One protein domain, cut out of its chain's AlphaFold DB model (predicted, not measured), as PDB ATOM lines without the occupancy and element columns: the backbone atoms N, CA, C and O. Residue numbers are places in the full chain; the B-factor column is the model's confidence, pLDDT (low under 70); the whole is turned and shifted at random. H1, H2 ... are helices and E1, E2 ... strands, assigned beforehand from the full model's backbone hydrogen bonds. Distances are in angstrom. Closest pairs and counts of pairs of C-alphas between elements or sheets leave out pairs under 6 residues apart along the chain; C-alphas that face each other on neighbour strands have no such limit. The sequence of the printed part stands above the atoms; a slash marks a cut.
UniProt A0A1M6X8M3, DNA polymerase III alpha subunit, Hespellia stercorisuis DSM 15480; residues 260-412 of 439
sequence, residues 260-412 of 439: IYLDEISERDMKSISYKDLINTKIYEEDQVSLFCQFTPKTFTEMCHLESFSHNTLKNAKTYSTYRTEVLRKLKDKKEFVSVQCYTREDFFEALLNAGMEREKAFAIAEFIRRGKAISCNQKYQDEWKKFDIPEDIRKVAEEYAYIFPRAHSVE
ATOM      1  N   ILE A 260     -23.224  32.758  61.125       94.81
ATOM      2  CA  ILE A 260     -23.436  32.912  59.677       94.81
ATOM      3  C   ILE A 260     -22.897  31.665  58.985       94.81
ATOM      4  O   ILE A 260     -21.695  31.395  59.094       94.81
ATOM      5  N   TYR A 261     -23.751  30.925  58.277       93.25
ATOM      6  CA  TYR A 261     -23.325  29.724  57.564       93.25
ATOM      7  C   TYR A 261     -22.449  30.061  56.357       93.25
ATOM      8  O   TYR A 261     -22.630  31.081  55.696       93.25
ATOM      9  N   LEU A 262     -21.488  29.188  56.057       90.19
ATOM     10  CA  LEU A 262     -20.596  29.339  54.906       90.19
ATOM     11  C   LEU A 262     -21.365  29.409  53.581       90.19
ATOM     12  O   LEU A 262     -20.985  30.172  52.698       90.19
ATOM     13  N   ASP A 263     -22.458  28.654  53.451       87.50
ATOM     14  CA  ASP A 263     -23.292  28.617  52.246       87.50
ATOM     15  C   ASP A 263     -24.284  29.791  52.132       87.50
ATOM     16  O   ASP A 263     -24.942  29.930  51.100       87.50
ATOM     17  N   GLU A 264     -24.357  30.663  53.143       90.19
ATOM     18  CA  GLU A 264     -25.094  31.934  53.094       90.19
ATOM     19  C   GLU A 264     -24.238  33.093  52.561       90.19
ATOM     20  O   GLU A 264     -24.773  34.159  52.246       90.19
ATOM     21  N   ILE A 265     -22.916  32.915  52.455       91.12
ATOM     22  CA  ILE A 265     -22.015  33.965  51.978       91.12
ATOM     23  C   ILE A 265     -22.048  34.018  50.447       91.12
ATOM     24  O   ILE A 265     -21.732  33.047  49.762       91.12
ATOM     25  N   SER A 266     -22.409  35.180  49.903       88.44
ATOM     26  CA  SER A 266     -22.632  35.369  48.466       88.44
ATOM     27  C   SER A 266     -21.441  36.004  47.741       88.44
ATOM     28  O   SER A 266     -20.561  36.623  48.346       88.44
ATOM     29  N   GLU A 267     -21.447  35.981  46.405       85.25
ATOM     30  CA  GLU A 267     -20.460  36.700  45.589       85.25
ATOM     31  C   GLU A 267     -20.502  38.220  45.829       85.25
ATOM     32  O   GLU A 267     -19.494  38.912  45.678       85.25
ATOM     33  N   ARG A 268     -21.654  38.764  46.251       85.94
ATOM     34  CA  ARG A 268     -21.774  40.178  46.640       85.94
ATOM     35  C   ARG A 268     -20.965  40.479  47.900       85.94
ATOM     36  O   ARG A 268     -20.331  41.533  47.968       85.94
ATOM     37  N   ASP A 269     -20.971  39.567  48.867       91.88
ATOM     38  CA  ASP A 269     -20.157  39.693  50.073       91.88
ATOM     39  C   ASP A 269     -18.670  39.641  49.714       91.88
ATOM     40  O   ASP A 269     -17.909  40.504  50.158       91.88
ATOM     41  N   MET A 270     -18.283  38.724  48.821       91.00
ATOM     42  CA  MET A 270     -16.914  38.614  48.307       91.00
ATOM     43  C   MET A 270     -16.454  39.889  47.584       91.00
ATOM     44  O   MET A 270     -15.340  40.357  47.804       91.00
ATOM     45  N   LYS A 271     -17.325  40.518  46.782       89.94
ATOM     46  CA  LYS A 271     -17.022  41.777  46.075       89.94
ATOM     47  C   LYS A 271     -16.689  42.927  47.027       89.94
ATOM     48  O   LYS A 271     -15.977  43.857  46.657       89.94
ATOM     49  N   SER A 272     -17.221  42.896  48.249       92.00
ATOM     50  CA  SER A 272     -16.984  43.933  49.261       92.00
ATOM     51  C   SER A 272     -15.628  43.811  49.975       92.00
ATOM     52  O   SER A 272     -15.279  44.667  50.800       92.00
ATOM     53  N   ILE A 273     -14.878  42.740  49.701       96.56
ATOM     54  CA  ILE A 273     -13.571  42.472  50.296       96.56
ATOM     55  C   ILE A 273     -12.491  43.204  49.506       96.56
ATOM     56  O   ILE A 273     -12.344  43.038  48.299       96.56
ATOM     57  N   SER A 274     -11.716  44.027  50.209       97.12
ATOM     58  CA  SER A 274     -10.555  44.712  49.646       97.12
ATOM     59  C   SER A 274      -9.266  43.929  49.890       97.12
ATOM     60  O   SER A 274      -9.164  43.143  50.831       97.12
ATOM     61  N   TYR A 275      -8.213  44.239  49.134       97.00
ATOM     62  CA  TYR A 275      -6.889  43.652  49.368       97.00
ATOM     63  C   TYR A 275      -6.345  43.924  50.784       97.00
ATOM     64  O   TYR A 275      -5.583  43.126  51.323       97.00
ATOM     65  N   LYS A 276      -6.734  45.045  51.413       96.94
ATOM     66  CA  LYS A 276      -6.357  45.341  52.802       96.94
ATOM     67  C   LYS A 276      -7.074  44.426  53.782       96.94
ATOM     68  O   LYS A 276      -6.468  44.018  54.767       96.94
ATOM     69  N   ASP A 277      -8.337  44.101  53.511       97.06
ATOM     70  CA  ASP A 277      -9.081  43.132  54.315       97.06
ATOM     71  C   ASP A 277      -8.390  41.763  54.254       97.06
ATOM     72  O   ASP A 277      -8.162  41.165  55.299       97.06
ATOM     73  N   LEU A 278      -7.957  41.334  53.060       96.19
ATOM     74  CA  LEU A 278      -7.172  40.110  52.864       96.19
ATOM     75  C   LEU A 278      -5.855  40.130  53.654       96.19
ATOM     76  O   LEU A 278      -5.602  39.214  54.428       96.19
ATOM     77  N   ILE A 279      -5.042  41.185  53.549       95.25
ATOM     78  CA  ILE A 279      -3.778  41.293  54.305       95.25
ATOM     79  C   ILE A 279      -4.025  41.263  55.821       95.25
ATOM     80  O   ILE A 279      -3.292  40.608  56.564       95.25
ATOM     81  N   ASN A 280      -5.076  41.934  56.295       94.75
ATOM     82  CA  ASN A 280      -5.407  42.004  57.718       94.75
ATOM     83  C   ASN A 280      -5.804  40.647  58.320       94.75
ATOM     84  O   ASN A 280      -5.720  40.491  59.541       94.75
ATOM     85  N   THR A 281      -6.165  39.655  57.496       94.06
ATOM     86  CA  THR A 281      -6.391  38.277  57.960       94.06
ATOM     87  C   THR A 281      -5.117  37.608  58.483       94.06
ATOM     88  O   THR A 281      -5.215  36.661  59.263       94.06
ATOM     89  N   LYS A 282      -3.933  38.101  58.081       90.88
ATOM     90  CA  LYS A 282      -2.604  37.553  58.406       90.88
ATOM     91  C   LYS A 282      -2.365  36.115  57.918       90.88
ATOM     92  O   LYS A 282      -1.514  35.431  58.477       90.88
ATOM     93  N   ILE A 283      -3.101  35.662  56.900       88.94
ATOM     94  CA  ILE A 283      -2.925  34.324  56.295       88.94
ATOM     95  C   ILE A 283      -1.964  34.313  55.095       88.94
ATOM     96  O   ILE A 283      -1.678  33.244  54.563       88.94
ATOM     97  N   TYR A 284      -1.524  35.491  54.646       89.94
ATOM     98  CA  TYR A 284      -0.679  35.674  53.469       89.94
ATOM     99  C   TYR A 284       0.803  35.724  53.828       89.94
ATOM    100  O   TYR A 284       1.183  36.328  54.834       89.94
ATOM    101  N   GLU A 285       1.622  35.150  52.952       87.56
ATOM    102  CA  GLU A 285       3.080  35.201  53.037       87.56
ATOM    103  C   GLU A 285       3.624  36.573  52.608       87.56
ATOM    104  O   GLU A 285       2.939  37.371  51.955       87.56
ATOM    105  N   GLU A 286       4.890  36.849  52.939       86.62
ATOM    106  CA  GLU A 286       5.542  38.141  52.679       86.62
ATOM    107  C   GLU A 286       5.467  38.566  51.199       86.62
ATOM    108  O   GLU A 286       5.142  39.718  50.902       86.62
ATOM    109  N   ASP A 287       5.690  37.634  50.269       84.56
ATOM    110  CA  ASP A 287       5.652  37.892  48.823       84.56
ATOM    111  C   ASP A 287       4.269  38.368  48.355       84.56
ATOM    112  O   ASP A 287       4.160  39.323  47.581       84.56
ATOM    113  N   GLN A 288       3.201  37.733  48.844       90.69
ATOM    114  CA  GLN A 288       1.823  38.086  48.494       90.69
ATOM    115  C   GLN A 288       1.452  39.455  49.073       90.69
ATOM    116  O   GLN A 288       0.924  40.316  48.362       90.69
ATOM    117  N   VAL A 289       1.801  39.695  50.344       93.44
ATOM    118  CA  VAL A 289       1.601  40.995  51.003       93.44
ATOM    119  C   VAL A 289       2.345  42.100  50.248       93.44
ATOM    120  O   VAL A 289       1.776  43.167  50.003       93.44
ATOM    121  N   SER A 290       3.588  41.844  49.828       92.75
ATOM    122  CA  SER A 290       4.401  42.772  49.036       92.75
ATOM    123  C   SER A 290       3.725  43.114  47.708       92.75
ATOM    124  O   SER A 290       3.523  44.293  47.412       92.75
ATOM    125  N   LEU A 291       3.288  42.112  46.938       94.12
ATOM    126  CA  LEU A 291       2.580  42.327  45.672       94.12
ATOM    127  C   LEU A 291       1.308  43.164  45.866       94.12
ATOM    128  O   LEU A 291       1.093  44.147  45.153       94.12
ATOM    129  N   PHE A 292       0.476  42.827  46.851       95.62
ATOM    130  CA  PHE A 292      -0.794  43.521  47.073       95.62
ATOM    131  C   PHE A 292      -0.583  44.965  47.534       95.62
ATOM    132  O   PHE A 292      -1.263  45.871  47.051       95.62
ATOM    133  N   CYS A 293       0.381  45.215  48.422       95.00
ATOM    134  CA  CYS A 293       0.709  46.565  48.878       95.00
ATOM    135  C   CYS A 293       1.282  47.446  47.762       95.00
ATOM    136  O   CYS A 293       1.001  48.642  47.735       95.00
ATOM    137  N   GLN A 294       2.068  46.871  46.852       94.50
ATOM    138  CA  GLN A 294       2.767  47.618  45.803       94.50
ATOM    139  C   GLN A 294       1.875  47.895  44.591       94.50
ATOM    140  O   GLN A 294       1.963  48.965  43.995       94.50
ATOM    141  N   PHE A 295       0.984  46.961  44.240       95.56
ATOM    142  CA  PHE A 295       0.082  47.113  43.094       95.56
ATOM    143  C   PHE A 295      -1.336  47.561  43.478       95.56
ATOM    144  O   PHE A 295      -2.063  48.061  42.625       95.56
ATOM    145  N   THR A 296      -1.724  47.465  44.751       97.12
ATOM    146  CA  THR A 296      -3.000  47.962  45.306       97.12
ATOM    147  C   THR A 296      -4.246  47.557  44.497       97.12
ATOM    148  O   THR A 296      -5.019  48.442  44.106       97.12
ATOM    149  N   PRO A 297      -4.458  46.250  44.234       96.94
ATOM    150  CA  PRO A 297      -5.522  45.776  43.347       96.94
ATOM    151  C   PRO A 297      -6.898  46.281  43.808       96.94
ATOM    152  O   PRO A 297      -7.175  46.376  45.009       96.94
ATOM    153  N   LYS A 298      -7.742  46.663  42.847       96.12
ATOM    154  CA  LYS A 298      -9.067  47.266  43.071       96.12
ATOM    155  C   LYS A 298     -10.207  46.293  42.815       96.12
ATOM    156  O   LYS A 298     -11.306  46.518  43.311       96.12
ATOM    157  N   THR A 299      -9.939  45.253  42.041       96.44
ATOM    158  CA  THR A 299     -10.917  44.251  41.614       96.44
ATOM    159  C   THR A 299     -10.516  42.863  42.103       96.44
ATOM    160  O   THR A 299      -9.335  42.590  42.335       96.44
ATOM    161  N   PHE A 300     -11.490  41.967  42.235       97.00
ATOM    162  CA  PHE A 300     -11.251  40.559  42.548       97.00
ATOM    163  C   PHE A 300     -10.389  39.878  41.474       97.00
ATOM    164  O   PHE A 300      -9.510  39.079  41.789       97.00
ATOM    165  N   THR A 301     -10.577  40.263  40.212       97.00
ATOM    166  CA  THR A 301      -9.784  39.838  39.055       97.00
ATOM    167  C   THR A 301      -8.308  40.182  39.247       97.00
ATOM    168  O   THR A 301      -7.448  39.313  39.134       97.00
ATOM    169  N   GLU A 302      -7.991  41.429  39.611       97.19
ATOM    170  CA  GLU A 302      -6.607  41.836  39.877       97.19
ATOM    171  C   GLU A 302      -6.016  41.133  41.105       97.19
ATOM    172  O   GLU A 302      -4.836  40.786  41.087       97.19
ATOM    173  N   MET A 303      -6.815  40.895  42.153       97.69
ATOM    174  CA  MET A 303      -6.370  40.108  43.309       97.69
ATOM    175  C   MET A 303      -6.006  38.677  42.887       97.69
ATOM    176  O   MET A 303      -4.922  38.210  43.229       97.69
ATOM    177  N   CYS A 304      -6.829  38.018  42.063       97.06
ATOM    178  CA  CYS A 304      -6.518  36.698  41.501       97.06
ATOM    179  C   CYS A 304      -5.277  36.715  40.598       97.06
ATOM    180  O   CYS A 304      -4.471  35.790  40.638       97.06
ATOM    181  N   HIS A 305      -5.078  37.759  39.790       97.06
ATOM    182  CA  HIS A 305      -3.880  37.884  38.953       97.06
ATOM    183  C   HIS A 305      -2.601  37.976  39.789       97.06
ATOM    184  O   HIS A 305      -1.611  37.310  39.484       97.06
ATOM    185  N   LEU A 306      -2.614  38.782  40.854       96.62
ATOM    186  CA  LEU A 306      -1.468  38.906  41.754       96.62
ATOM    187  C   LEU A 306      -1.242  37.627  42.569       96.62
ATOM    188  O   LEU A 306      -0.094  37.221  42.724       96.62
ATOM    189  N   GLU A 307      -2.315  36.967  43.009       94.94
ATOM    190  CA  GLU A 307      -2.255  35.657  43.669       94.94
ATOM    191  C   GLU A 307      -1.660  34.589  42.740       94.94
ATOM    192  O   GLU A 307      -0.735  33.866  43.102       94.94
ATOM    193  N   SER A 308      -2.112  34.531  41.489       95.38
ATOM    194  CA  SER A 308      -1.528  33.644  40.479       95.38
ATOM    195  C   SER A 308      -0.044  33.949  40.275       95.38
ATOM    196  O   SER A 308       0.784  33.039  40.237       95.38
ATOM    197  N   PHE A 309       0.319  35.235  40.211       94.94
ATOM    198  CA  PHE A 309       1.706  35.652  40.035       94.94
ATOM    199  C   PHE A 309       2.611  35.239  41.203       94.94
ATOM    200  O   PHE A 309       3.765  34.887  40.955       94.94
ATOM    201  N   SER A 310       2.123  35.225  42.450       92.31
ATOM    202  CA  SER A 310       2.929  34.741  43.581       92.31
ATOM    203  C   SER A 310       3.274  33.254  43.485       92.31
ATOM    204  O   SER A 310       4.368  32.867  43.901       92.31
ATOM    205  N   HIS A 311       2.405  32.442  42.869       91.75
ATOM    206  CA  HIS A 311       2.612  30.998  42.670       91.75
ATOM    207  C   HIS A 311       3.340  30.645  41.365       91.75
ATOM    208  O   HIS A 311       3.749  29.498  41.165       91.75
ATOM    209  N   ASN A 312       3.531  31.612  40.468       93.25
ATOM    210  CA  ASN A 312       4.297  31.409  39.244       93.25
ATOM    211  C   ASN A 312       5.793  31.254  39.553       93.25
ATOM    212  O   ASN A 312       6.349  31.907  40.440       93.25
ATOM    213  N   THR A 313       6.475  30.419  38.765       91.81
ATOM    214  CA  THR A 313       7.943  30.359  38.788       91.81
ATOM    215  C   THR A 313       8.475  31.169  37.619       91.81
ATOM    216  O   THR A 313       8.082  30.949  36.476       91.81
ATOM    217  N   LEU A 314       9.368  32.113  37.903       91.00
ATOM    218  CA  LEU A 314       9.955  33.020  36.915       91.00
ATOM    219  C   LEU A 314      11.284  32.454  36.395       91.00
ATOM    220  O   LEU A 314      12.006  31.795  37.142       91.00
ATOM    221  N   LYS A 315      11.641  32.750  35.139       86.12
ATOM    222  CA  LYS A 315      12.851  32.234  34.461       86.12
ATOM    223  C   LYS A 315      14.147  32.395  35.265       86.12
ATOM    224  O   LYS A 315      15.015  31.536  35.203       86.12
ATOM    225  N   ASN A 316      14.275  33.488  36.016       79.62
ATOM    226  CA  ASN A 316      15.473  33.820  36.793       79.62
ATOM    227  C   ASN A 316      15.189  33.871  38.302       79.62
ATOM    228  O   ASN A 316      15.736  34.742  38.983       79.62
ATOM    229  N   ALA A 317      14.291  33.009  38.799       70.88
ATOM    230  CA  ALA A 317      13.818  33.038  40.181       70.88
ATOM    231  C   ALA A 317      14.971  33.156  41.194       70.88
ATOM    232  O   ALA A 317      15.899  32.347  41.204       70.88
ATOM    233  N   LYS A 318      14.900  34.185  42.044       67.19
ATOM    234  CA  LYS A 318      15.803  34.393  43.182       67.19
ATOM    235  C   LYS A 318      15.051  34.148  44.490       67.19
ATOM    236  O   LYS A 318      13.825  34.191  44.521       67.19
ATOM    237  N   THR A 319      15.792  33.912  45.568       58.94
ATOM    238  CA  THR A 319      15.272  33.462  46.870       58.94
ATOM    239  C   THR A 319      14.872  34.577  47.848       58.94
ATOM    240  O   THR A 319      14.558  34.265  48.990       58.94
ATOM    241  N   TYR A 320      14.869  35.859  47.459       61.53
ATOM    242  CA  TYR A 320      14.502  36.967  48.362       61.53
ATOM    243  C   TYR A 320      13.105  37.543  48.075       61.53
ATOM    244  O   TYR A 320      12.672  37.594  46.921       61.53
ATOM    245  N   SER A 321      12.434  38.034  49.122       60.44
ATOM    246  CA  SER A 321      10.986  38.311  49.148       60.44
ATOM    247  C   SER A 321      10.495  39.416  48.198       60.44
ATOM    248  O   SER A 321       9.377  39.399  47.687       60.44
ATOM    249  N   THR A 322      11.339  40.398  47.879       66.12
ATOM    250  CA  THR A 322      10.965  41.518  46.990       66.12
ATOM    251  C   THR A 322      11.178  41.232  45.503       66.12
ATOM    252  O   THR A 322      10.759  42.028  44.656       66.12
ATOM    253  N   TYR A 323      11.792  40.095  45.160       80.75
ATOM    254  CA  TYR A 323      12.142  39.748  43.783       80.75
ATOM    255  C   TYR A 323      10.915  39.717  42.860       80.75
ATOM    256  O   TYR A 323      10.935  40.314  41.783       80.75
ATOM    257  N   ARG A 324       9.820  39.074  43.293       87.00
ATOM    258  CA  ARG A 324       8.593  38.949  42.487       87.00
ATOM    259  C   ARG A 324       7.979  40.306  42.162       87.00
ATOM    260  O   ARG A 324       7.633  40.560  41.010       87.00
ATOM    261  N   THR A 325       7.907  41.198  43.146       88.81
ATOM    262  CA  THR A 325       7.403  42.564  42.961       88.81
ATOM    263  C   THR A 325       8.252  43.341  41.954       88.81
ATOM    264  O   THR A 325       7.707  43.987  41.059       88.81
ATOM    265  N   GLU A 326       9.583  43.263  42.059       88.44
ATOM    266  CA  GLU A 326      10.483  43.940  41.121       88.44
ATOM    267  C   GLU A 326      10.304  43.419  39.689       88.44
ATOM    268  O   GLU A 326      10.234  44.217  38.749       88.44
ATOM    269  N   VAL A 327      10.204  42.097  39.521       89.94
ATOM    270  CA  VAL A 327       9.975  41.486  38.209       89.94
ATOM    271  C   VAL A 327       8.632  41.921  37.643       89.94
ATOM    272  O   VAL A 327       8.599  42.407  36.516       89.94
ATOM    273  N   LEU A 328       7.540  41.828  38.409       92.56
ATOM    274  CA  LEU A 328       6.224  42.223  37.908       92.56
ATOM    275  C   LEU A 328       6.172  43.705  37.531       92.56
ATOM    276  O   LEU A 328       5.542  44.050  36.537       92.56
ATOM    277  N   ARG A 329       6.861  44.580  38.275       92.75
ATOM    278  CA  ARG A 329       6.970  46.003  37.925       92.75
ATOM    279  C   ARG A 329       7.618  46.172  36.551       92.75
ATOM    280  O   ARG A 329       7.025  46.797  35.682       92.75
ATOM    281  N   LYS A 330       8.772  45.533  36.328       91.94
ATOM    282  CA  LYS A 330       9.460  45.561  35.027       91.94
ATOM    283  C   LYS A 330       8.610  44.961  33.912       91.94
ATOM    284  O   LYS A 330       8.632  45.482  32.807       91.94
ATOM    285  N   LEU A 331       7.886  43.872  34.181       92.25
ATOM    286  CA  LEU A 331       6.990  43.262  33.199       92.25
ATOM    287  C   LEU A 331       5.859  44.217  32.826       92.25
ATOM    288  O   LEU A 331       5.637  44.422  31.643       92.25
ATOM    289  N   LYS A 332       5.205  44.856  33.800       93.06
ATOM    290  CA  LYS A 332       4.128  45.822  33.543       93.06
ATOM    291  C   LYS A 332       4.578  47.055  32.746       93.06
ATOM    292  O   LYS A 332       3.739  47.654  32.084       93.06
ATOM    293  N   ASP A 333       5.869  47.388  32.758       92.62
ATOM    294  CA  ASP A 333       6.442  48.453  31.921       92.62
ATOM    295  C   ASP A 333       6.706  48.003  30.464       92.62
ATOM    296  O   ASP A 333       6.902  48.840  29.579       92.62
ATOM    297  N   LYS A 334       6.715  46.691  30.177       93.12
ATOM    298  CA  LYS A 334       6.909  46.151  28.820       93.12
ATOM    299  C   LYS A 334       5.615  46.234  28.011       93.12
ATOM    300  O   LYS A 334       4.571  45.738  28.435       93.12
ATOM    301  N   LYS A 335       5.703  46.773  26.790       94.06
ATOM    302  CA  LYS A 335       4.567  46.892  25.856       94.06
ATOM    303  C   LYS A 335       3.900  45.538  25.590       94.06
ATOM    304  O   LYS A 335       2.677  45.468  25.523       94.06
ATOM    305  N   GLU A 336       4.702  44.485  25.483       94.31
ATOM    306  CA  GLU A 336       4.248  43.122  25.217       94.31
ATOM    307  C   GLU A 336       3.406  42.567  26.368       94.31
ATOM    308  O   GLU A 336       2.378  41.939  26.144       94.31
ATOM    309  N   PHE A 337       3.787  42.845  27.618       93.38
ATOM    310  CA  PHE A 337       2.977  42.431  28.761       93.38
ATOM    311  C   PHE A 337       1.678  43.230  28.839       93.38
ATOM    312  O   PHE A 337       0.634  42.662  29.133       93.38
ATOM    313  N   VAL A 338       1.708  44.533  28.551       91.44
ATOM    314  CA  VAL A 338       0.506  45.381  28.573       91.44
ATOM    315  C   VAL A 338      -0.534  44.926  27.541       91.44
ATOM    316  O   VAL A 338      -1.734  45.015  27.813       91.44
ATOM    317  N   SER A 339      -0.104  44.405  26.385       89.88
ATOM    318  CA  SER A 339      -1.020  43.936  25.337       89.88
ATOM    319  C   SER A 339      -1.734  42.628  25.710       89.88
ATOM    320  O   SER A 339      -2.947  42.502  25.501       89.88
ATOM    321  N   VAL A 340      -1.029  41.668  26.322       92.69
ATOM    322  CA  VAL A 340      -1.591  40.330  26.600       92.69
ATOM    323  C   VAL A 340      -1.973  40.105  28.063       92.69
ATOM    324  O   VAL A 340      -3.013  39.509  28.307       92.69
ATOM    325  N   GLN A 341      -1.235  40.665  29.025       93.75
ATOM    326  CA  GLN A 341      -1.449  40.575  30.482       93.75
ATOM    327  C   GLN A 341      -1.729  39.149  30.979       93.75
ATOM    328  O   GLN A 341      -2.728  38.904  31.652       93.75
ATOM    329  N   CYS A 342      -0.853  38.203  30.637       96.69
ATOM    330  CA  CYS A 342      -1.023  36.809  31.035       96.69
ATOM    331  C   CYS A 342      -0.467  36.548  32.441       96.69
ATOM    332  O   CYS A 342       0.731  36.704  32.674       96.69
ATOM    333  N   TYR A 343      -1.325  36.100  33.358       96.81
ATOM    334  CA  TYR A 343      -0.978  35.717  34.734       96.81
ATOM    335  C   TYR A 343      -1.154  34.217  34.993       96.81
ATOM    336  O   TYR A 343      -0.502  33.655  35.874       96.81
ATOM    337  N   THR A 344      -2.015  33.577  34.208       97.44
ATOM    338  CA  THR A 344      -2.439  32.183  34.302       97.44
ATOM    339  C   THR A 344      -2.274  31.485  32.955       97.44
ATOM    340  O   THR A 344      -2.136  32.123  31.908       97.44
ATOM    341  N   ARG A 345      -2.312  30.150  32.952       96.44
ATOM    342  CA  ARG A 345      -2.282  29.384  31.689       96.44
ATOM    343  C   ARG A 345      -3.512  29.675  30.819       96.44
ATOM    344  O   ARG A 345      -3.404  29.662  29.597       96.44
ATOM    345  N   GLU A 346      -4.661  29.935  31.441       97.25
ATOM    346  CA  GLU A 346      -5.901  30.285  30.754       97.25
ATOM    347  C   GLU A 346      -5.770  31.634  30.032       97.25
ATOM    348  O   GLU A 346      -6.249  31.751  28.908       97.25
ATOM    349  N   ASP A 347      -5.042  32.608  30.597       97.62
ATOM    350  CA  ASP A 347      -4.786  33.882  29.906       97.62
ATOM    351  C   ASP A 347      -3.979  33.674  28.619       97.62
ATOM    352  O   ASP A 347      -4.280  34.274  27.589       97.62
ATOM    353  N   PHE A 348      -2.971  32.791  28.642       97.88
ATOM    354  CA  PHE A 348      -2.211  32.445  27.437       97.88
ATOM    355  C   PHE A 348      -3.081  31.754  26.394       97.88
ATOM    356  O   PHE A 348      -2.987  32.072  25.210       97.88
ATOM    357  N   PHE A 349      -3.932  30.830  26.831       97.50
ATOM    358  CA  PHE A 349      -4.877  30.167  25.946       97.50
ATOM    359  C   PHE A 349      -5.805  31.181  25.266       97.50
ATOM    360  O   PHE A 349      -5.918  31.190  24.042       97.50
ATOM    361  N   GLU A 350      -6.399  32.095  26.031       96.12
ATOM    362  CA  GLU A 350      -7.269  33.151  25.509       96.12
ATOM    363  C   GLU A 350      -6.524  34.134  24.601       96.12
ATOM    364  O   GLU A 350      -7.045  34.512  23.554       96.12
ATOM    365  N   ALA A 351      -5.295  34.528  24.948       96.88
ATOM    366  CA  ALA A 351      -4.474  35.401  24.114       96.88
ATOM    367  C   ALA A 351      -4.182  34.773  22.740       96.88
ATOM    368  O   ALA A 351      -4.258  35.462  21.723       96.88
ATOM    369  N   LEU A 352      -3.906  33.466  22.697       97.56
ATOM    370  CA  LEU A 352      -3.680  32.724  21.453       97.56
ATOM    371  C   LEU A 352      -4.963  32.607  20.619       97.56
ATOM    372  O   LEU A 352      -4.926  32.841  19.412       97.56
ATOM    373  N   LEU A 353      -6.105  32.318  21.250       96.31
ATOM    374  CA  LEU A 353      -7.407  32.304  20.570       96.31
ATOM    375  C   LEU A 353      -7.748  33.675  19.973       96.31
ATOM    376  O   LEU A 353      -8.167  33.767  18.821       96.31
ATOM    377  N   ASN A 354      -7.515  34.751  20.728       94.75
ATOM    378  CA  ASN A 354      -7.737  36.125  20.272       94.75
ATOM    379  C   ASN A 354      -6.802  36.523  19.119       94.75
ATOM    380  O   ASN A 354      -7.139  37.406  18.334       94.75
ATOM    381  N   ALA A 355      -5.652  35.857  18.989       95.69
ATOM    382  CA  ALA A 355      -4.751  35.990  17.849       95.69
ATOM    383  C   ALA A 355      -5.170  35.145  16.627       95.69
ATOM    384  O   ALA A 355      -4.445  35.110  15.636       95.69
ATOM    385  N   GLY A 356      -6.323  34.469  16.679       95.94
ATOM    386  CA  GLY A 356      -6.850  33.647  15.588       95.94
ATOM    387  C   GLY A 356      -6.306  32.218  15.557       95.94
ATOM    388  O   GLY A 356      -6.463  31.531  14.550       95.94
ATOM    389  N   MET A 357      -5.654  31.756  16.629       96.50
ATOM    390  CA  MET A 357      -5.139  30.393  16.691       96.50
ATOM    391  C   MET A 357      -6.259  29.371  16.913       96.50
ATOM    392  O   MET A 357      -7.130  29.553  17.761       96.50
ATOM    393  N   GLU A 358      -6.172  28.246  16.201       96.56
ATOM    394  CA  GLU A 358      -7.036  27.087  16.427       96.56
ATOM    395  C   GLU A 358      -6.948  26.581  17.868       96.56
ATOM    396  O   GLU A 358      -5.866  26.461  18.448       96.56
ATOM    397  N   ARG A 359      -8.101  26.220  18.428       95.69
ATOM    398  CA  ARG A 359      -8.275  25.910  19.852       95.69
ATOM    399  C   ARG A 359      -7.374  24.780  20.352       95.69
ATOM    400  O   ARG A 359      -6.742  24.917  21.395       95.69
ATOM    401  N   GLU A 360      -7.237  23.706  19.579       95.94
ATOM    402  CA  GLU A 360      -6.338  22.593  19.910       95.94
ATOM    403  C   GLU A 360      -4.870  23.031  19.994       95.94
ATOM    404  O   GLU A 360      -4.178  22.727  20.968       95.94
ATOM    405  N   LYS A 361      -4.409  23.821  19.017       96.31
ATOM    406  CA  LYS A 361      -3.041  24.360  18.999       96.31
ATOM    407  C   LYS A 361      -2.820  25.338  20.149       96.31
ATOM    408  O   LYS A 361      -1.807  25.242  20.839       96.31
ATOM    409  N   ALA A 362      -3.776  26.232  20.391       97.44
ATOM    410  CA  ALA A 362      -3.708  27.202  21.475       97.44
ATOM    411  C   ALA A 362      -3.582  26.508  22.839       97.44
ATOM    412  O   ALA A 362      -2.746  26.897  23.654       97.44
ATOM    413  N   PHE A 363      -4.358  25.444  23.074       96.44
ATOM    414  CA  PHE A 363      -4.287  24.677  24.316       96.44
ATOM    415  C   PHE A 363      -2.946  23.955  24.470       96.44
ATOM    416  O   PHE A 363      -2.323  24.034  25.531       96.44
ATOM    417  N   ALA A 364      -2.467  23.296  23.409       95.88
ATOM    418  CA  ALA A 364      -1.178  22.611  23.425       95.88
ATOM    419  C   ALA A 364      -0.028  23.576  23.763       95.88
ATOM    420  O   ALA A 364       0.817  23.262  24.604       95.88
ATOM    421  N   ILE A 365      -0.033  24.775  23.174       97.19
ATOM    422  CA  ILE A 365       0.964  25.814  23.449       97.19
ATOM    423  C   ILE A 365       0.811  26.372  24.869       97.19
ATOM    424  O   ILE A 365       1.811  26.507  25.570       97.19
ATOM    425  N   ALA A 366      -0.407  26.641  25.347       97.12
ATOM    426  CA  ALA A 366      -0.625  27.107  26.719       97.12
ATOM    427  C   ALA A 366      -0.128  26.086  27.764       97.12
ATOM    428  O   ALA A 366       0.538  26.457  28.733       97.12
ATOM    429  N   GLU A 367      -0.360  24.785  27.547       95.88
ATOM    430  CA  GLU A 367       0.189  23.718  28.395       95.88
ATOM    431  C   GLU A 367       1.715  23.576  28.259       95.88
ATOM    432  O   GLU A 367       2.393  23.229  29.231       95.88
ATOM    433  N   PHE A 368       2.276  23.868  27.083       97.19
ATOM    434  CA  PHE A 368       3.721  23.915  26.861       97.19
ATOM    435  C   PHE A 368       4.375  25.041  27.678       97.19
ATOM    436  O   PHE A 368       5.349  24.798  28.398       97.19
ATOM    437  N   ILE A 369       3.793  26.244  27.633       97.31
ATOM    438  CA  ILE A 369       4.213  27.417  28.415       97.31
ATOM    439  C   ILE A 369       4.086  27.124  29.909       97.31
ATOM    440  O   ILE A 369       5.040  27.320  30.661       97.31
ATOM    441  N   ARG A 370       2.950  26.563  30.343       95.94
ATOM    442  CA  ARG A 370       2.697  26.240  31.753       95.94
ATOM    443  C   ARG A 370       3.777  25.389  32.395       95.94
ATOM    444  O   ARG A 370       4.063  25.561  33.575       95.94
ATOM    445  N   ARG A 371       4.339  24.450  31.637       95.56
ATOM    446  CA  ARG A 371       5.365  23.513  32.111       95.56
ATOM    447  C   ARG A 371       6.787  24.076  31.980       95.56
ATOM    448  O   ARG A 371       7.737  23.306  32.077       95.56
ATOM    449  N   GLY A 372       6.937  25.368  31.673       95.19
ATOM    450  CA  GLY A 372       8.235  26.025  31.498       95.19
ATOM    451  C   GLY A 372       9.009  25.567  30.269       95.19
ATOM    452  O   GLY A 372      10.204  25.840  30.153       95.19
ATOM    453  N   LYS A 373       8.369  24.847  29.340       96.38
ATOM    454  CA  LYS A 373       9.078  24.264  28.195       96.38
ATOM    455  C   LYS A 373       9.555  25.325  27.202       96.38
ATOM    456  O   LYS A 373      10.555  25.094  26.531       96.38
ATOM    457  N   ALA A 374       8.908  26.494  27.173       95.00
ATOM    458  CA  ALA A 374       9.296  27.645  26.350       95.00
ATOM    459  C   ALA A 374      10.719  28.156  26.648       95.00
ATOM    460  O   ALA A 374      11.390  28.669  25.759       95.00
ATOM    461  N   ILE A 375      11.202  27.974  27.880       94.62
ATOM    462  CA  ILE A 375      12.532  28.424  28.322       94.62
ATOM    463  C   ILE A 375      13.484  27.264  28.627       94.62
ATOM    464  O   ILE A 375      14.534  27.459  29.240       94.62
ATOM    465  N   SER A 376      13.105  26.042  28.252       93.44
ATOM    466  CA  SER A 376      13.871  24.848  28.587       93.44
ATOM    467  C   SER A 376      15.237  24.836  27.895       93.44
ATOM    468  O   SER A 376      15.383  25.233  26.739       93.44
ATOM    469  N   CYS A 377      16.247  24.302  28.581       92.62
ATOM    470  CA  CYS A 377      17.544  23.987  27.980       92.62
ATOM    471  C   CYS A 377      17.520  22.709  27.117       92.62
ATOM    472  O   CYS A 377      18.504  22.407  26.449       92.62
ATOM    473  N   ASN A 378      16.417  21.951  27.112       95.12
ATOM    474  CA  ASN A 378      16.285  20.748  26.295       95.12
ATOM    475  C   ASN A 378      16.081  21.113  24.814       95.12
ATOM    476  O   ASN A 378      15.071  21.723  24.458       95.12
ATOM    477  N   GLN A 379      17.004  20.674  23.951       95.94
ATOM    478  CA  GLN A 379      17.003  20.984  22.516       95.94
ATOM    479  C   GLN A 379      15.673  20.645  21.826       95.94
ATOM    480  O   GLN A 379      15.176  21.444  21.037       95.94
ATOM    481  N   LYS A 380      15.040  19.515  22.181       96.25
ATOM    482  CA  LYS A 380      13.745  19.108  21.613       96.25
ATOM    483  C   LYS A 380      12.676  20.179  21.832       96.25
ATOM    484  O   LYS A 380      11.934  20.503  20.910       96.25
ATOM    485  N   TYR A 381      12.602  20.728  23.044       96.19
ATOM    486  CA  TYR A 381      11.618  21.756  23.384       96.19
ATOM    487  C   TYR A 381      11.963  23.109  22.761       96.19
ATOM    488  O   TYR A 381      11.056  23.823  22.347       96.19
ATOM    489  N   GLN A 382      13.246  23.445  22.616       95.06
ATOM    490  CA  GLN A 382      13.657  24.661  21.907       95.06
ATOM    491  C   GLN A 382      13.270  24.615  20.428       95.06
ATOM    492  O   GLN A 382      12.772  25.602  19.886       95.06
ATOM    493  N   ASP A 383      13.475  23.472  19.776       96.25
ATOM    494  CA  ASP A 383      13.120  23.283  18.370       96.25
ATOM    495  C   ASP A 383      11.602  23.301  18.168       96.25
ATOM    496  O   ASP A 383      11.116  23.851  17.182       96.25
ATOM    497  N   GLU A 384      10.843  22.731  19.106       96.06
ATOM    498  CA  GLU A 384       9.380  22.788  19.115       96.06
ATOM    499  C   GLU A 384       8.873  24.228  19.319       96.06
ATOM    500  O   GLU A 384       8.071  24.715  18.523       96.06
ATOM    501  N   TRP A 385       9.422  24.957  20.296       96.44
ATOM    502  CA  TRP A 385       9.059  26.349  20.588       96.44
ATOM    503  C   TRP A 385       9.300  27.296  19.407       96.44
ATOM    504  O   TRP A 385       8.484  28.183  19.140       96.44
ATOM    505  N   LYS A 386      10.398  27.098  18.664       94.69
ATOM    506  CA  LYS A 386      10.722  27.872  17.453       94.69
ATOM    507  C   LYS A 386       9.751  27.616  16.297       94.69
ATOM    508  O   LYS A 386       9.598  28.486  15.449       94.69
ATOM    509  N   LYS A 387       9.121  26.438  16.244       94.94
ATOM    510  CA  LYS A 387       8.163  26.065  15.187       94.94
ATOM    511  C   LYS A 387       6.763  26.614  15.426       94.94
ATOM    512  O   LYS A 387       5.985  26.684  14.479       94.94
ATOM    513  N   PHE A 388       6.418  26.952  16.665       94.75
ATOM    514  CA  PHE A 388       5.114  27.532  16.955       94.75
ATOM    515  C   PHE A 388       4.995  28.913  16.322       94.75
ATOM    516  O   PHE A 388       5.787  29.804  16.618       94.75
ATOM    517  N   ASP A 389       3.985  29.085  15.477       93.56
ATOM    518  CA  ASP A 389       3.607  30.374  14.914       93.56
ATOM    519  C   ASP A 389       2.745  31.125  15.938       93.56
ATOM    520  O   ASP A 389       1.530  30.945  16.011       93.56
ATOM    521  N   ILE A 390       3.410  31.868  16.826       94.88
ATOM    522  CA  ILE A 390       2.780  32.653  17.893       94.88
ATOM    523  C   ILE A 390       3.167  34.128  17.765       94.88
ATOM    524  O   ILE A 390       4.329  34.420  17.467       94.88
ATOM    525  N   PRO A 391       2.238  35.061  18.043       95.81
ATOM    526  CA  PRO A 391       2.549  36.483  18.113       95.81
ATOM    527  C   PRO A 391       3.724  36.780  19.048       95.81
ATOM    528  O   PRO A 391       3.812  36.230  20.149       95.81
ATOM    529  N   GLU A 392       4.593  37.702  18.631       95.50
ATOM    530  CA  GLU A 392       5.833  38.023  19.348       95.50
ATOM    531  C   GLU A 392       5.585  38.539  20.774       95.50
ATOM    532  O   GLU A 392       6.316  38.186  21.698       95.50
ATOM    533  N   ASP A 393       4.513  39.310  20.979       96.06
ATOM    534  CA  ASP A 393       4.118  39.785  22.309       96.06
ATOM    535  C   ASP A 393       3.817  38.610  23.258       96.06
ATOM    536  O   ASP A 393       4.302  38.575  24.389       96.06
ATOM    537  N   ILE A 394       3.076  37.601  22.776       97.06
ATOM    538  CA  ILE A 394       2.763  36.389  23.548       97.06
ATOM    539  C   ILE A 394       4.046  35.597  23.815       97.06
ATOM    540  O   ILE A 394       4.260  35.151  24.944       97.06
ATOM    541  N   ARG A 395       4.917  35.449  22.805       97.00
ATOM    542  CA  ARG A 395       6.190  34.724  22.926       97.00
ATOM    543  C   ARG A 395       7.072  35.316  24.022       97.00
ATOM    544  O   ARG A 395       7.501  34.590  24.916       97.00
ATOM    545  N   LYS A 396       7.304  36.627  23.987       95.69
ATOM    546  CA  LYS A 396       8.167  37.316  24.954       95.69
ATOM    547  C   LYS A 396       7.641  37.219  26.379       95.69
ATOM    548  O   LYS A 396       8.432  37.053  27.299       95.69
ATOM    549  N   VAL A 397       6.325  37.308  26.567       96.31
ATOM    550  CA  VAL A 397       5.716  37.160  27.896       96.31
ATOM    551  C   VAL A 397       5.792  35.706  28.369       96.31
ATOM    552  O   VAL A 397       6.105  35.465  29.531       96.31
ATOM    553  N   ALA A 398       5.583  34.728  27.483       96.75
ATOM    554  CA  ALA A 398       5.714  33.307  27.807       96.75
ATOM    555  C   ALA A 398       7.126  32.931  28.284       96.75
ATOM    556  O   ALA A 398       7.276  32.145  29.217       96.75
ATOM    557  N   GLU A 399       8.159  33.525  27.684       95.56
ATOM    558  CA  GLU A 399       9.566  33.269  28.013       95.56
ATOM    559  C   GLU A 399      10.025  33.841  29.369       95.56
ATOM    560  O   GLU A 399      11.179  33.661  29.763       95.56
ATOM    561  N   GLU A 400       9.143  34.503  30.119       94.19
ATOM    562  CA  GLU A 400       9.417  34.968  31.486       94.19
ATOM    563  C   GLU A 400       9.053  33.915  32.546       94.19
ATOM    564  O   GLU A 400       9.498  34.010  33.696       94.19
ATOM    565  N   TYR A 401       8.289  32.882  32.170       94.50
ATOM    566  CA  TYR A 401       7.739  31.885  33.088       94.50
ATOM    567  C   TYR A 401       8.399  30.507  32.921       94.50
ATOM    568  O   TYR A 401       8.436  29.922  31.841       94.50
ATOM    569  N   ALA A 402       8.878  29.956  34.036       94.44
ATOM    570  CA  ALA A 402       9.288  28.558  34.185       94.44
ATOM    571  C   ALA A 402       8.133  27.656  34.655       94.44
ATOM    572  O   ALA A 402       8.186  26.438  34.515       94.44
ATOM    573  N   TYR A 403       7.089  28.249  35.229       95.50
ATOM    574  CA  TYR A 403       5.834  27.588  35.555       95.50
ATOM    575  C   TYR A 403       4.731  28.636  35.644       95.50
ATOM    576  O   TYR A 403       4.987  29.737  36.146       95.50
ATOM    577  N   ILE A 404       3.517  28.281  35.212       95.06
ATOM    578  CA  ILE A 404       2.355  29.162  35.341       95.06
ATOM    579  C   ILE A 404       1.167  28.510  36.044       95.06
ATOM    580  O   ILE A 404       0.839  27.341  35.829       95.06
ATOM    581  N   PHE A 405       0.505  29.292  36.884       95.88
ATOM    582  CA  PHE A 405      -0.564  28.831  37.743       95.88
ATOM    583  C   PHE A 405      -1.896  28.695  36.982       95.88
ATOM    584  O   PHE A 405      -2.173  29.476  36.064       95.88
ATOM    585  N   PRO A 406      -2.743  27.707  37.324       95.81
ATOM    586  CA  PRO A 406      -4.097  27.613  36.786       95.81
ATOM    587  C   PRO A 406      -5.047  28.650  37.402       95.81
ATOM    588  O   PRO A 406      -5.109  28.792  38.624       95.81
ATOM    589  N   ARG A 407      -5.873  29.289  36.568       97.00
ATOM    590  CA  ARG A 407      -6.896  30.262  36.981       97.00
ATOM    591  C   ARG A 407      -7.906  29.673  37.959       97.00
ATOM    592  O   ARG A 407      -8.198  30.308  38.963       97.00
ATOM    593  N   ALA A 408      -8.395  28.455  37.705       94.88
ATOM    594  CA  ALA A 408      -9.363  27.793  38.585       94.88
ATOM    595  C   ALA A 408      -8.853  27.686  40.029       94.88
ATOM    596  O   ALA A 408      -9.560  28.021  40.973       94.88
ATOM    597  N   HIS A 409      -7.582  27.316  40.187       93.12
ATOM    598  CA  HIS A 409      -6.951  27.188  41.494       93.12
ATOM    599  C   HIS A 409      -6.798  28.544  42.195       93.12
ATOM    600  O   HIS A 409      -7.068  28.657  43.386       93.12
ATOM    601  N   SER A 410      -6.399  29.583  41.453       94.88
ATOM    602  CA  SER A 410      -6.284  30.941  41.998       94.88
ATOM    603  C   SER A 410      -7.629  31.512  42.436       94.88
ATOM    604  O   SER A 410      -7.706  32.107  43.508       94.88
ATOM    605  N   VAL A 411      -8.677  31.323  41.632       95.94
ATOM    606  CA  VAL A 411     -10.029  31.788  41.954       95.94
ATOM    607  C   VAL A 411     -10.547  31.082  43.203       95.94
ATOM    608  O   VAL A 411     -11.037  31.751  44.106       95.94
ATOM    609  N   GLU A 412     -10.382  29.762  43.296       93.19
ATOM    610  CA  GLU A 412     -10.807  28.996  44.469       93.19
ATOM    611  C   GLU A 412     -10.089  29.471  45.744       93.19
ATOM    612  O   GLU A 412     -10.730  29.722  46.764       93.19
TER     613      GLU A 412
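This is residues 260 to 412 of the 439 residues of the protein "DNA polymerase III alpha subunit" of Hespellia stercorisuis DSM 15480 (UniProt A0A1M6X8M3). What shape do these coordinates make? Short helices, mostly crossed, gather in two clusters one after the other along an elongated body: H3, H4, H5 and H11 in one, H6, H7, H8 and H10 in the other. H9 lies at the end beyond H8, H1 and H2 lie by the first cluster, and residues 260 to 269, of which 267 to 269 belong to H1, stick out. What is it built of? The printed part has 153 residues, with eleven named helices and one named strand in the order H1 to H10, E1, H11, and its class is mostly helix. It is compact, with a radius of gyration of the C-alphas of 16.8 A, and spans 54 by 34 by 25 A.

Where are the longest helices? H4, residues 300 to 311, is 16.8 A long and begins with C-alpha 300 at (-11.251, 40.559, 42.548); H8, residues 359 to 370, is 16.2 A long. Where are the others? H1 is residues 267 to 271, H2 275 to 280, H3 286 to 295, H5 323 to 332, H6 335 to 340, H7 345 to 354, H9 379 to 387, H10 392 to 398, E1 401 to 403 and H11 407 to 412. C-alpha 412 is at (-10.807, 28.996, 44.469).

What meets H4? H3 and H4 form a helical hairpin and touch, with the C-alphas of Gln 288 and Ser 310 closest at 6.0 A, opposite ways at a steep tilt of 41 degrees. H4 touches H11 with residues 304 to 308 alone, closest at Ser 308 and Ser 410, whose C-alphas are 5.7 A apart. H3 touches H5, the closest C-alphas being those of Leu 291 and Thr 325 at 5.5 A. What meets H7, the hub? H7 and H8 form a helical hairpin, closest at the C-alphas of Phe 349 and Ala 366, 5.3 A. H10 touches H7 at a shallow tilt of 10 degrees, opposite ways, and H6 is about perpendicular to H10 at 78 degrees, with the C-alphas of Glu 336 and Asp 393 closest at 4.4 A. H6 and H7 only just touch, with 3 pairs of C-alphas within 8 A. What of the rest? H1 is close to but not clearly touching H4, as H2 is to H3, and H8 and H9 are near each other. E1 pairs with no named strand, but residues 313 to 314 pair antiparallel with it. In each helix every O i to N i+4 pair is within hydrogen-bond range.

How far does it reach? The two C-alphas farthest apart are those of Ile 260 and Gln 379, 56.2 A. Is it unbroken and sure? The printed part has no cut, H4 to H5 is a long link of 11 residues, and pLDDT is under 70 at residues 318 to 322.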